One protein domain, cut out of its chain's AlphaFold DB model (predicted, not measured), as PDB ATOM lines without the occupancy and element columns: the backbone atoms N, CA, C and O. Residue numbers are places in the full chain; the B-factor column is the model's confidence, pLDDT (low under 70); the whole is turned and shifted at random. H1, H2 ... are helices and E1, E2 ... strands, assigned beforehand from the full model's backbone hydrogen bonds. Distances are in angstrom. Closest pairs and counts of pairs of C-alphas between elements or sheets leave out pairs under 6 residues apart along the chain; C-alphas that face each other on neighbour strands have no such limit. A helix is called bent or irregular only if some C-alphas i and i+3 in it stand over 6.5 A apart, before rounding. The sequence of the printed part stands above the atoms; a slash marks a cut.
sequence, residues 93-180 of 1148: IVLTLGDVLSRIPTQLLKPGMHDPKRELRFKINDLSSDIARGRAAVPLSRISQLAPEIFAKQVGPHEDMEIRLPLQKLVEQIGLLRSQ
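AT A GLANCE: This is residues 93 to 180 of the 1148 residues of an uncharacterized protein of Chthoniobacter flavus Ellin428 (UniProt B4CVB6). Two small two-stranded ribbons, E1 with E2 and E3 with E4, stand apart, with the short helices H1 and H3 bridging between them. The longest helix, H4, packs on E1 and makes one end of the long axis, H2 packs on E3, and two long loops, residues 102 to 118 and 147 to 161, spread towards the other end. The printed part has 88 residues with four named helices and four named strands, in the order E1 H1 E2 H2 E3 H3 E4 H4; both sheets are antiparallel and the class is mixed, helices and strands. It is compact, with a radius of gyration of the C-alphas of 13.2 A, and spans 40 by 26 by 18 A, only just elongated.

HOW THE PARTS SIT: Start at E1, residues 93 to 96, and its antiparallel neighbour E2, residues 119 to 123, at 154 degrees between their directions; N 93 and O 122 are 2.8 A apart and N 95 and O 120 3.0 A, both within hydrogen-bond range. Look next at H4, residues 167 to 179, whose closest C-alpha to E1 is that of Gln 173, 6.5 A from Ile 93's. On E2, the closest C-alphas to H3, residues 140 to 146, are those of Leu 120 and Leu 146, 6.4 A apart. H3 also comes near E4, residues 162 to 164: the closest C-alphas, of Leu 140 and Ile 163, are 6.2 A apart. E4 is the antiparallel neighbour of E3, residues 137 to 139, at 149 degrees, with N 138 and O 163 2.9 A apart, within hydrogen-bond range. H1, residues 97 to 101, has Leu 97 with its C-alpha 6.2 A from that of Glu 119 in E2, and Val 100 with its C-alpha 7.4 A from that of Ile 163 in E4, the closest pairs. H2, residues 124 to 132, and E3 have their closest C-alphas at Asp 130 and Ala 137, 6.6 A. H2 and H4 are close but not clearly touching, with the C-alphas of Ile 131 and Leu 167 7.4 A apart, at a steep tilt of 57 degrees, opposite ways. In H1, H3 and H4 every O i to N i+4 pair is within hydrogen-bond range; in H2, 3 of 5 are.

IN THESE COORDINATES: Find C-alpha 93 at (-20.374, 36.806, -42.934), where E1 begins; it runs 10.2 A, and E2 runs 13.1 A. H1 is 5.9 A long, E3 7.0 A, H3 10.0 A and E4 6.1 A. H2 is 11.3 A long and irregular, with C-alphas 126 and 129 7.7 A apart. H4 runs 18.4 A, from C-alpha 167 at (-15.652, 44.415, -35.488) to C-alpha 179 at (-17.356, 26.155, -34.377).

THE WHOLE: The two C-alphas farthest apart, of Pro 111 and Ser 179, are 40.5 A apart. The printed part has no cut. The links from H1 to E2, 17 residues, and from H3 to E4, 15 residues, are long. The mean pLDDT of the printed part is 96.0, and no printed residue is under 70.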
ATOM      1  N   ILE A  93     -20.012  35.995 -44.100       96.56
ATOM      2  CA  ILE A  93     -20.374  36.806 -42.934       96.56
ATOM      3  C   ILE A  93     -21.650  37.589 -43.270       96.56
ATOM      4  O   ILE A  93     -21.770  38.124 -44.374       96.56
ATOM      5  N   VAL A  94     -22.586  37.695 -42.322       97.81
ATOM      6  CA  VAL A  94     -23.931  38.255 -42.543       97.81
ATOM      7  C   VAL A  94     -24.200  39.399 -41.563       97.81
ATOM      8  O   VAL A  94     -24.650  39.183 -40.438       97.81
ATOM      9  N   LEU A  95     -23.940  40.636 -41.982       98.19
ATOM     10  CA  LEU A  95     -24.297  41.829 -41.203       98.19
ATOM     11  C   LEU A  95     -25.695  42.321 -41.586       98.19
ATOM     12  O   LEU A  95     -26.175  42.019 -42.679       98.19
ATOM     13  N   THR A  96     -26.355  43.105 -40.731       98.12
ATOM     14  CA  THR A  96     -27.594  43.783 -41.145       98.12
ATOM     15  C   THR A  96     -27.289  45.170 -41.696       98.12
ATOM     16  O   THR A  96     -26.308  45.812 -41.323       98.12
ATOM     17  N   LEU A  97     -28.152  45.684 -42.568       98.06
ATOM     18  CA  LEU A  97     -28.007  47.023 -43.129       98.06
ATOM     19  C   LEU A  97     -27.977  48.106 -42.030       98.06
ATOM     20  O   LEU A  97     -27.243  49.084 -42.158       98.06
ATOM     21  N   GLY A  98     -28.688  47.908 -40.914       97.88
ATOM     22  CA  GLY A  98     -28.631  48.787 -39.739       97.88
ATOM     23  C   GLY A  98     -27.238  48.911 -39.101       97.88
ATOM     24  O   GLY A  98     -26.901  49.982 -38.594       97.88
ATOM     25  N   ASP A  99     -26.399  47.871 -39.186       97.88
ATOM     26  CA  ASP A  99     -25.019  47.893 -38.678       97.88
ATOM     27  C   ASP A  99     -24.098  48.838 -39.468       97.88
ATOM     28  O   ASP A  99     -23.070  49.287 -38.954       97.88
ATOM     29  N   VAL A 100     -24.463  49.121 -40.722       98.00
ATOM     30  CA  VAL A 100     -23.647  49.861 -41.693       98.00
ATOM     31  C   VAL A 100     -24.242  51.248 -41.979       98.00
ATOM     32  O   VAL A 100     -23.496  52.216 -42.102       98.00
ATOM     33  N   LEU A 101     -25.577  51.378 -41.994       97.56
ATOM     34  CA  LEU A 101     -26.320  52.626 -42.245       97.56
ATOM     35  C   LEU A 101     -25.834  53.814 -41.413       97.56
ATOM     36  O   LEU A 101     -25.688  54.910 -41.942       97.56
ATOM     37  N   SER A 102     -25.548  53.593 -40.127       96.81
ATOM     38  CA  SER A 102     -25.077  54.632 -39.195       96.81
ATOM     39  C   SER A 102     -23.705  55.229 -39.544       96.81
ATOM     40  O   SER A 102     -23.281  56.196 -38.912       96.81
ATOM     41  N   ARG A 103     -23.001  54.652 -40.527       97.69
ATOM     42  CA  ARG A 103     -21.639  55.016 -40.938       97.69
ATOM     43  C   ARG A 103     -21.559  55.493 -42.391       97.69
ATOM     44  O   ARG A 103     -20.533  56.042 -42.778       97.69
ATOM     45  N   ILE A 104     -22.618  55.305 -43.182       97.94
ATOM     46  CA  ILE A 104     -22.713  55.798 -44.564       97.94
ATOM     47  C   ILE A 104     -23.103  57.288 -44.536       97.94
ATOM     48  O   ILE A 104     -24.044  57.645 -43.824       97.94
ATOM     49  N   PRO A 105     -22.456  58.174 -45.319       97.56
ATOM     50  CA  PRO A 105     -22.874  59.570 -45.416       97.56
ATOM     51  C   PRO A 105     -24.318  59.705 -45.910       97.56
ATOM     52  O   PRO A 105     -24.672  59.237 -46.993       97.56
ATOM     53  N   THR A 106     -25.143  60.428 -45.153       97.06
ATOM     54  CA  THR A 106     -26.573  60.633 -45.451       97.06
ATOM     55  C   THR A 106     -26.837  61.314 -46.797       97.06
ATOM     56  O   THR A 106     -27.915  61.154 -47.353       97.06
ATOM     57  N   GLN A 107     -25.849  62.022 -47.351       96.88
ATOM     58  CA  GLN A 107     -25.906  62.657 -48.675       96.88
ATOM     59  C   GLN A 107     -25.949  61.649 -49.838       96.88
ATOM     60  O   GLN A 107     -26.435  61.980 -50.918       96.88
ATOM     61  N   LEU A 108     -25.430  60.433 -49.629       97.56
ATOM     62  CA  LEU A 108     -25.380  59.371 -50.640       97.56
ATOM     63  C   LEU A 108     -26.576  58.412 -50.530       97.56
ATOM     64  O   LEU A 108     -26.848  57.660 -51.465       97.56
ATOM     65  N   LEU A 109     -27.319  58.457 -49.422       98.06
ATOM     66  CA  LEU A 109     -28.533  57.676 -49.189       98.06
ATOM     67  C   LEU A 109     -29.769  58.342 -49.823       98.06
ATOM     68  O   LEU A 109     -29.876  59.565 -49.890       98.06
ATOM     69  N   LYS A 110     -30.742  57.541 -50.272       97.81
ATOM     70  CA  LYS A 110     -32.076  58.029 -50.658       97.81
ATOM     71  C   LYS A 110     -32.806  58.544 -49.412       97.81
ATOM     72  O   LYS A 110     -32.938  57.775 -48.463       97.81
ATOM     73  N   PRO A 111     -33.375  59.763 -49.416       96.56
ATOM     74  CA  PRO A 111     -34.248  60.216 -48.337       96.56
ATOM     75  C   PRO A 111     -35.455  59.278 -48.175       96.56
ATOM     76  O   PRO A 111     -36.326  59.220 -49.043       96.56
ATOM     77  N   GLY A 112     -35.501  58.519 -47.079       94.81
ATOM     78  CA  GLY A 112     -36.562  57.548 -46.823       94.81
ATOM     79  C   GLY A 112     -36.248  56.594 -45.673       94.81
ATOM     80  O   GLY A 112     -35.172  56.624 -45.081       94.81
ATOM     81  N   MET A 113     -37.211  55.728 -45.354       95.81
ATOM     82  CA  MET A 113     -37.047  54.684 -44.342       95.81
ATOM     83  C   MET A 113     -36.451  53.426 -44.988       95.81
ATOM     84  O   MET A 113     -37.174  52.613 -45.564       95.81
ATOM     85  N   HIS A 114     -35.129  53.279 -44.913       97.50
ATOM     86  CA  HIS A 114     -34.440  52.034 -45.275       97.50
ATOM     87  C   HIS A 114     -34.823  50.902 -44.306       97.50
ATOM     88  O   HIS A 114     -35.100  51.168 -43.139       97.50
ATOM     89  N   ASP A 115     -34.790  49.642 -44.754       97.88
ATOM     90  CA  ASP A 115     -35.007  48.488 -43.870       97.88
ATOM     91  C   ASP A 115     -33.706  48.106 -43.133       97.88
ATOM     92  O   ASP A 115     -32.817  47.503 -43.741       97.88
ATOM     93  N   PRO A 116     -33.563  48.385 -41.821       97.81
ATOM     94  CA  PRO A 116     -32.339  48.079 -41.086       97.81
ATOM     95  C   PRO A 116     -32.106  46.570 -40.894       97.81
ATOM     96  O   PRO A 116     -31.031  46.190 -40.423       97.81
ATOM     97  N   LYS A 117     -33.088  45.714 -41.220       97.50
ATOM     98  CA  LYS A 117     -33.011  44.254 -41.080       97.50
ATOM     99  C   LYS A 117     -32.502  43.540 -42.332       97.50
ATOM    100  O   LYS A 117     -32.191  42.357 -42.230       97.50
ATOM    101  N   ARG A 118     -32.389  44.221 -43.481       97.44
ATOM    102  CA  ARG A 118     -31.844  43.627 -44.715       97.44
ATOM    103  C   ARG A 118     -30.451  43.047 -44.460       97.44
ATOM    104  O   ARG A 118     -29.586  43.746 -43.941       97.44
ATOM    105  N   GLU A 119     -30.228  41.797 -44.851       97.69
ATOM    106  CA  GLU A 119     -28.910  41.158 -44.778       97.69
ATOM    107  C   GLU A 119     -27.943  41.732 -45.826       97.69
ATOM    108  O   GLU A 119     -28.304  41.941 -46.987       97.69
ATOM    109  N   LEU A 120     -26.692  41.934 -45.417       98.12
ATOM    110  CA  LEU A 120     -25.540  42.230 -46.261       98.12
ATOM    111  C   LEU A 120     -24.526  41.097 -46.075       98.12
ATOM    112  O   LEU A 120     -24.035  40.880 -44.965       98.12
ATOM    113  N   ARG A 121     -24.232  40.367 -47.156       97.88
ATOM    114  CA  ARG A 121     -23.327  39.212 -47.129       97.88
ATOM    115  C   ARG A 121     -21.957  39.582 -47.682       97.88
ATOM    116  O   ARG A 121     -21.850  40.113 -48.786       97.88
ATOM    117  N   PHE A 122     -20.918  39.287 -46.909       97.88
ATOM    118  CA  PHE A 122     -19.518  39.551 -47.238       97.88
ATOM    119  C   PHE A 122     -18.725  38.251 -47.116       97.88
ATOM    120  O   PHE A 122     -18.914  37.508 -46.156       97.88
ATOM    121  N   LYS A 123     -17.823  37.954 -48.051       96.69
ATOM    122  CA  LYS A 123     -16.967  36.766 -47.925       96.69
ATOM    123  C   LYS A 123     -15.906  37.003 -46.852       96.69
ATOM    124  O   LYS A 123     -15.378  38.110 -46.753       96.69
ATOM    125  N   ILE A 124     -15.550  35.969 -46.086       95.88
ATOM    126  CA  ILE A 124     -14.481  36.064 -45.072       95.88
ATOM    127  C   ILE A 124     -13.176  36.546 -45.721       95.88
ATOM    128  O   ILE A 124     -12.500  37.403 -45.161       95.88
ATOM    129  N   ASN A 125     -12.856  36.036 -46.914       95.31
ATOM    130  CA  ASN A 125     -11.636  36.379 -47.646       95.31
ATOM    131  C   ASN A 125     -11.555  37.888 -47.931       95.31
ATOM    132  O   ASN A 125     -10.556  38.500 -47.557       95.31
ATOM    133  N   ASP A 126     -12.628  38.480 -48.479       95.75
ATOM    134  CA  ASP A 126     -12.761  39.917 -48.783       95.75
ATOM    135  C   ASP A 126     -12.499  40.817 -47.549       95.75
ATOM    136  O   ASP A 126     -12.077  41.956 -47.713       95.75
ATOM    137  N   LEU A 127     -12.745  40.328 -46.322       96.56
ATOM    138  CA  LEU A 127     -12.566  41.086 -45.068       96.56
ATOM    139  C   LEU A 127     -11.309  40.701 -44.265       96.56
ATOM    140  O   LEU A 127     -10.962  41.374 -43.290       96.56
ATOM    141  N   SER A 128     -10.654  39.592 -44.613       93.25
ATOM    142  CA  SER A 128      -9.675  38.916 -43.750       93.25
ATOM    143  C   SER A 128      -8.446  39.771 -43.419       93.25
ATOM    144  O   SER A 128      -8.046  39.840 -42.254       93.25
ATOM    145  N   SER A 129      -7.901  40.486 -44.407       92.31
ATOM    146  CA  SER A 129      -6.759  41.398 -44.248       92.31
ATOM    147  C   SER A 129      -7.037  42.508 -43.240       92.31
ATOM    148  O   SER A 129      -6.191  42.831 -42.404       92.31
ATOM    149  N   ASP A 130      -8.238  43.078 -43.277       94.31
ATOM    150  CA  ASP A 130      -8.555  44.269 -42.496       94.31
ATOM    151  C   ASP A 130      -9.100  43.920 -41.111       94.31
ATOM    152  O   ASP A 130      -8.890  44.681 -40.165       94.31
ATOM    153  N   ILE A 131      -9.692  42.733 -40.932       94.81
ATOM    154  CA  ILE A 131      -9.938  42.188 -39.589       94.81
ATOM    155  C   ILE A 131      -8.608  41.834 -38.905       94.81
ATOM    156  O   ILE A 131      -8.450  42.161 -37.729       94.81
ATOM    157  N   ALA A 132      -7.628  41.263 -39.619       88.88
ATOM    158  CA  ALA A 132      -6.287  41.014 -39.071       88.88
ATOM    159  C   ALA A 132      -5.582  42.319 -38.641       88.88
ATOM    160  O   ALA A 132      -4.989  42.381 -37.568       88.88
ATOM    161  N   ARG A 133      -5.745  43.404 -39.413       91.56
ATOM    162  CA  ARG A 133      -5.303  44.770 -39.050       91.56
ATOM    163  C   ARG A 133      -6.135  45.432 -37.935       91.56
ATOM    164  O   ARG A 133      -5.848  46.568 -37.560       91.56
ATOM    165  N   GLY A 134      -7.195  44.787 -37.436       90.56
ATOM    166  CA  GLY A 134      -8.124  45.352 -36.447       90.56
ATOM    167  C   GLY A 134      -8.958  46.538 -36.958       90.56
ATOM    168  O   GLY A 134      -9.498  47.304 -36.159       90.56
ATOM    169  N   ARG A 135      -9.055  46.723 -38.281       94.25
ATOM    170  CA  ARG A 135      -9.669  47.878 -38.967       94.25
ATOM    171  C   ARG A 135     -10.716  47.484 -40.017       94.25
ATOM    172  O   ARG A 135     -10.931  48.238 -40.955       94.25
ATOM    173  N   ALA A 136     -11.375  46.339 -39.843       96.94
ATOM    174  CA  ALA A 136     -12.356  45.791 -40.780       96.94
ATOM    175  C   ALA A 136     -13.294  46.857 -41.378       96.94
ATOM    176  O   ALA A 136     -14.104  47.462 -40.667       96.94
ATOM    177  N   ALA A 137     -13.175  47.075 -42.684       97.94
ATOM    178  CA  ALA A 137     -13.920  48.063 -43.447       97.94
ATOM    179  C   ALA A 137     -14.282  47.499 -44.824       97.94
ATOM    180  O   ALA A 137     -13.771  46.457 -45.228       97.94
ATOM    181  N   VAL A 138     -15.203  48.165 -45.517       98.00
ATOM    182  CA  VAL A 138     -15.648  47.797 -46.864       98.00
ATOM    183  C   VAL A 138     -15.818  49.068 -47.700       98.00
ATOM    184  O   VAL A 138     -16.442  50.012 -47.205       98.00
ATOM    185  N   PRO A 139     -15.319  49.116 -48.950       97.81
ATOM    186  CA  PRO A 139     -15.575  50.233 -49.858       97.81
ATOM    187  C   PRO A 139     -17.079  50.426 -50.102       97.81
ATOM    188  O   PRO A 139     -17.835  49.465 -50.291       97.81
ATOM    189  N   LEU A 140     -17.541  51.674 -50.089       98.00
ATOM    190  CA  LEU A 140     -18.948  52.028 -50.253       98.00
ATOM    191  C   LEU A 140     -19.552  51.509 -51.573       98.00
ATOM    192  O   LEU A 140     -20.721  51.112 -51.597       98.00
ATOM    193  N   SER A 141     -18.758  51.416 -52.641       97.62
ATOM    194  CA  SER A 141     -19.150  50.805 -53.915       97.62
ATOM    195  C   SER A 141     -19.617  49.357 -53.736       97.62
ATOM    196  O   SER A 141     -20.663  48.978 -54.268       97.62
ATOM    197  N   ARG A 142     -18.930  48.566 -52.903       97.25
ATOM    198  CA  ARG A 142     -19.281  47.174 -52.586       97.25
ATOM    199  C   ARG A 142     -20.579  47.072 -51.788       97.25
ATOM    200  O   ARG A 142     -21.375  46.172 -52.043       97.25
ATOM    201  N   ILE A 143     -20.848  48.021 -50.890       97.94
ATOM    202  CA  ILE A 143     -22.144  48.114 -50.197       97.94
ATOM    203  C   ILE A 143     -23.254  48.492 -51.196       97.94
ATOM    204  O   ILE A 143     -24.342  47.919 -51.150       97.94
ATOM    205  N   SER A 144     -22.971  49.376 -52.162       97.69
ATOM    206  CA  SER A 144     -23.923  49.752 -53.219       97.69
ATOM    207  C   SER A 144     -24.251  48.617 -54.197       97.69
ATOM    208  O   SER A 144     -25.371  48.559 -54.693       97.69
ATOM    209  N   GLN A 145     -23.336  47.663 -54.406       97.38
ATOM    210  CA  GLN A 145     -23.615  46.427 -55.153       97.38
ATOM    211  C   GLN A 145     -24.593  45.508 -54.401       97.38
ATOM    212  O   GLN A 145     -25.447  44.880 -55.023       97.38
ATOM    213  N   LEU A 146     -24.477  45.424 -53.070       97.56
ATOM    214  CA  LEU A 146     -25.304  44.548 -52.229       97.56
ATOM    215  C   LEU A 146     -26.681  45.148 -51.896       97.56
ATOM    216  O   LEU A 146     -27.626  44.397 -51.646       97.56
ATOM    217  N   ALA A 147     -26.808  46.478 -51.884       97.56
ATOM    218  CA  ALA A 147     -28.034  47.206 -51.541       97.56
ATOM    219  C   ALA A 147     -28.240  48.472 -52.414       97.56
ATOM    220  O   ALA A 147     -28.300  49.588 -51.893       97.56
ATOM    221  N   PRO A 148     -28.352  48.346 -53.752       97.50
ATOM    222  CA  PRO A 148     -28.432  49.496 -54.664       97.50
ATOM    223  C   PRO A 148     -29.680  50.366 -54.448       97.50
ATOM    224  O   PRO A 148     -29.705  51.544 -54.817       97.50
ATOM    225  N   GLU A 149     -30.735  49.832 -53.831       96.94
ATOM    226  CA  GLU A 149     -31.934  50.607 -53.524       96.94
ATOM    227  C   GLU A 149     -31.719  51.678 -52.444       96.94
ATOM    228  O   GLU A 149     -32.460  52.662 -52.456       96.94
ATOM    229  N   ILE A 150     -30.707  51.566 -51.571       97.94
ATOM    230  CA  ILE A 150     -30.494  52.549 -50.492       97.94
ATOM    231  C   ILE A 150     -29.832  53.835 -50.989       97.94
ATOM    232  O   ILE A 150     -30.032  54.875 -50.375       97.94
ATOM    233  N   PHE A 151     -29.077  53.789 -52.089       98.00
ATOM    234  CA  PHE A 151     -28.254  54.910 -52.554       98.00
ATOM    235  C   PHE A 151     -28.994  55.833 -53.527       98.00
ATOM    236  O   PHE A 151     -29.696  55.367 -54.423       98.00
ATOM    237  N   ALA A 152     -28.856  57.151 -53.375       97.19
ATOM    238  CA  ALA A 152     -29.510  58.143 -54.237       97.19
ATOM    239  C   ALA A 152     -28.948  58.172 -55.668       97.19
ATOM    240  O   ALA A 152     -29.667  58.509 -56.608       97.19
ATOM    241  N   LYS A 153     -27.681  57.787 -55.826       96.56
ATOM    242  CA  LYS A 153     -26.945  57.641 -57.088       96.56
ATOM    243  C   LYS A 153     -26.167  56.322 -57.048       96.56
ATOM    244  O   LYS A 153     -26.018  55.738 -55.978       96.56
ATOM    245  N   GLN A 154     -25.652  55.854 -58.183       95.69
ATOM    246  CA  GLN A 154     -24.589  54.843 -58.145       95.69
ATOM    247  C   GLN A 154     -23.319  55.503 -57.599       95.69
ATOM    248  O   GLN A 154     -22.967  56.585 -58.061       95.69
ATOM    249  N   VAL A 155     -22.677  54.867 -56.617       97.56
ATOM    250  CA  VAL A 155     -21.476  55.390 -55.946       97.56
ATOM    251  C   VAL A 155     -20.330  55.444 -56.954       97.56
ATOM    252  O   VAL A 155     -19.905  54.408 -57.468       97.56
ATOM    253  N   GLY A 156     -19.855  56.650 -57.267       95.12
ATOM    254  CA  GLY A 156     -18.726  56.840 -58.181       95.12
ATOM    255  C   GLY A 156     -17.375  56.506 -57.528       95.12
ATOM    256  O   GLY A 156     -17.277  56.523 -56.303       95.12
ATOM    257  N   PRO A 157     -16.288  56.301 -58.301       93.06
ATOM    258  CA  PRO A 157     -14.951  56.053 -57.742       93.06
ATOM    259  C   PRO A 157     -14.438  57.165 -56.810       93.06
ATOM    260  O   PRO A 157     -13.637  56.909 -55.922       93.06
ATOM    261  N   HIS A 158     -14.919  58.400 -56.985       95.50
ATOM    262  CA  HIS A 158     -14.605  59.543 -56.116       95.50
ATOM    263  C   HIS A 158     -15.453  59.603 -54.829       95.50
ATOM    264  O   HIS A 158     -15.162  60.398 -53.941       95.50
ATOM    265  N   GLU A 159     -16.507  58.791 -54.733       96.31
ATOM    266  CA  GLU A 159     -17.400  58.666 -53.571       96.31
ATOM    267  C   GLU A 159     -17.123  57.365 -52.780       96.31
ATOM    268  O   GLU A 159     -17.746  57.118 -51.745       96.31
ATOM    269  N   ASP A 160     -16.194  56.527 -53.259       97.50
ATOM    270  CA  ASP A 160     -15.933  55.184 -52.743       97.50
ATOM    271  C   ASP A 160     -15.023  55.187 -51.503       97.50
ATOM    272  O   ASP A 160     -13.815  54.965 -51.566       97.50
ATOM    273  N   MET A 161     -15.621  55.487 -50.350       97.44
ATOM    274  CA  MET A 161     -14.935  55.546 -49.056       97.44
ATOM    275  C   MET A 161     -15.041  54.243 -48.251       97.44
ATOM    276  O   MET A 161     -16.047  53.535 -48.306       97.44
ATOM    277  N   GLU A 162     -14.024  53.959 -47.432       97.69
ATOM    278  CA  GLU A 162     -13.989  52.806 -46.526       97.69
ATOM    279  C   GLU A 162     -14.994  52.939 -45.367       97.69
ATOM    280  O   GLU A 162     -14.754  53.621 -44.364       97.69
ATOM    281  N   ILE A 163     -16.112  52.220 -45.451       98.12
ATOM    282  CA  ILE A 163     -17.075  52.118 -44.356       98.12
ATOM    283  C   ILE A 163     -16.626  51.024 -43.390       98.12
ATOM    284  O   ILE A 163     -16.723  49.829 -43.673       98.12
ATOM    285  N   ARG A 164     -16.150  51.428 -42.207       97.94
ATOM    286  CA  ARG A 164     -15.799  50.497 -41.121       97.94
ATOM    287  C   ARG A 164     -17.000  49.639 -40.725       97.94
ATOM    288  O   ARG A 164     -18.087  50.169 -40.509       97.94
ATOM    289  N   LEU A 165     -16.782  48.355 -40.476       98.25
ATOM    290  CA  LEU A 165     -17.789  47.399 -40.004       98.25
ATOM    291  C   LEU A 165     -17.796  47.271 -38.459       98.25
ATOM    292  O   LEU A 165     -16.863  47.730 -37.786       98.25
ATOM    293  N   PRO A 166     -18.846  46.704 -37.832       97.62
ATOM    294  CA  PRO A 166     -18.843  46.378 -36.403       97.62
ATOM    295  C   PRO A 166     -17.938  45.168 -36.104       97.62
ATOM    296  O   PRO A 166     -18.370  44.018 -36.154       97.62
ATOM    297  N   LEU A 167     -16.680  45.435 -35.742       96.75
ATOM    298  CA  LEU A 167     -15.652  44.415 -35.488       96.75
ATOM    299  C   LEU A 167     -16.087  43.308 -34.504       96.75
ATOM    300  O   LEU A 167     -15.728  42.153 -34.702       96.75
ATOM    301  N   GLN A 168     -16.906  43.633 -33.496       96.19
ATOM    302  CA  GLN A 168     -17.464  42.648 -32.562       96.19
ATOM    303  C   GLN A 168     -18.326  41.587 -33.272       96.19
ATOM    304  O   GLN A 168     -18.058  40.398 -33.127       96.19
ATOM    305  N   LYS A 169     -19.308  42.000 -34.087       97.12
ATOM    306  CA  LYS A 169     -20.183  41.071 -34.827       97.12
ATOM    307  C   LYS A 169     -19.400  40.206 -35.814       97.12
ATOM    308  O   LYS A 169     -19.715  39.030 -35.975       97.12
ATOM    309  N   LEU A 170     -18.359  40.766 -36.437       96.62
ATOM    310  CA  LEU A 170     -17.447  40.008 -37.299       96.62
ATOM    311  C   LEU A 170     -16.730  38.900 -36.518       96.62
ATOM    312  O   LEU A 170     -16.722  37.752 -36.953       96.62
ATOM    313  N   VAL A 171     -16.170  39.220 -35.348       95.12
ATOM    314  CA  VAL A 171     -15.499  38.241 -34.475       95.12
ATOM    315  C   VAL A 171     -16.464  37.160 -33.990       95.12
ATOM    316  O   VAL A 171     -16.124  35.979 -34.039       95.12
ATOM    317  N   GLU A 172     -17.670  37.541 -33.566       95.50
ATOM    318  CA  GLU A 172     -18.710  36.605 -33.126       95.50
ATOM    319  C   GLU A 172     -19.102  35.638 -34.255       95.50
ATOM    320  O   GLU A 172     -19.100  34.423 -34.050       95.50
ATOM    321  N   GLN A 173     -19.351  36.139 -35.470       95.88
ATOM    322  CA  GLN A 173     -19.716  35.293 -36.613       95.88
ATOM    323  C   GLN A 173     -18.566  34.408 -37.102       95.88
ATOM    324  O   GLN A 173     -18.787  33.229 -37.367       95.88
ATOM    325  N   ILE A 174     -17.332  34.910 -37.159       94.50
ATOM    326  CA  ILE A 174     -16.171  34.093 -37.549       94.50
ATOM    327  C   ILE A 174     -15.879  33.023 -36.483       94.50
ATOM    328  O   ILE A 174     -15.519  31.896 -36.824       94.50
ATOM    329  N   GLY A 175     -16.106  33.325 -35.200       92.44
ATOM    330  CA  GLY A 175     -16.088  32.335 -34.122       92.44
ATOM    331  C   GLY A 175     -17.154  31.245 -34.299       92.44
ATOM    332  O   GLY A 175     -16.852  30.063 -34.136       92.44
ATOM    333  N   LEU A 176     -18.376  31.618 -34.697       91.88
ATOM    334  CA  LEU A 176     -19.458  30.670 -34.985       91.88
ATOM    335  C   LEU A 176     -19.151  29.786 -36.204       91.88
ATOM    336  O   LEU A 176     -19.237  28.564 -36.090       91.88
ATOM    337  N   LEU A 177     -18.720  30.364 -37.328       90.81
ATOM    338  CA  LEU A 177     -18.369  29.623 -38.551       90.81
ATOM    339  C   LEU A 177     -17.184  28.661 -38.340       90.81
ATOM    340  O   LEU A 177     -17.122  27.609 -38.970       90.81
ATOM    341  N   ARG A 178     -16.279  28.966 -37.399       85.31
ATOM    342  CA  ARG A 178     -15.217  28.050 -36.935       85.31
ATOM    343  C   ARG A 178     -15.709  26.917 -36.042       85.31
ATOM    344  O   ARG A 178     -15.062  25.877 -35.984       85.31
ATOM    345  N   SER A 179     -16.792  27.142 -35.303       84.56
ATOM    346  CA  SER A 179     -17.356  26.155 -34.377       84.56
ATOM    347  C   SER A 179     -18.237  25.111 -35.070       84.56
ATOM    348  O   SER A 179     -18.445  24.032 -34.519       84.56
ATOM    349  N   GLN A 180     -18.729  25.407 -36.277       80.38
ATOM    350  CA  GLN A 180     -19.454  24.436 -37.089       80.38
ATOM    351  C   GLN A 180     -18.467  23.443 -37.730       80.38
ATOM    352  O   GLN A 180     -17.502  23.870 -38.370       80.38
TER     353      GLN A 180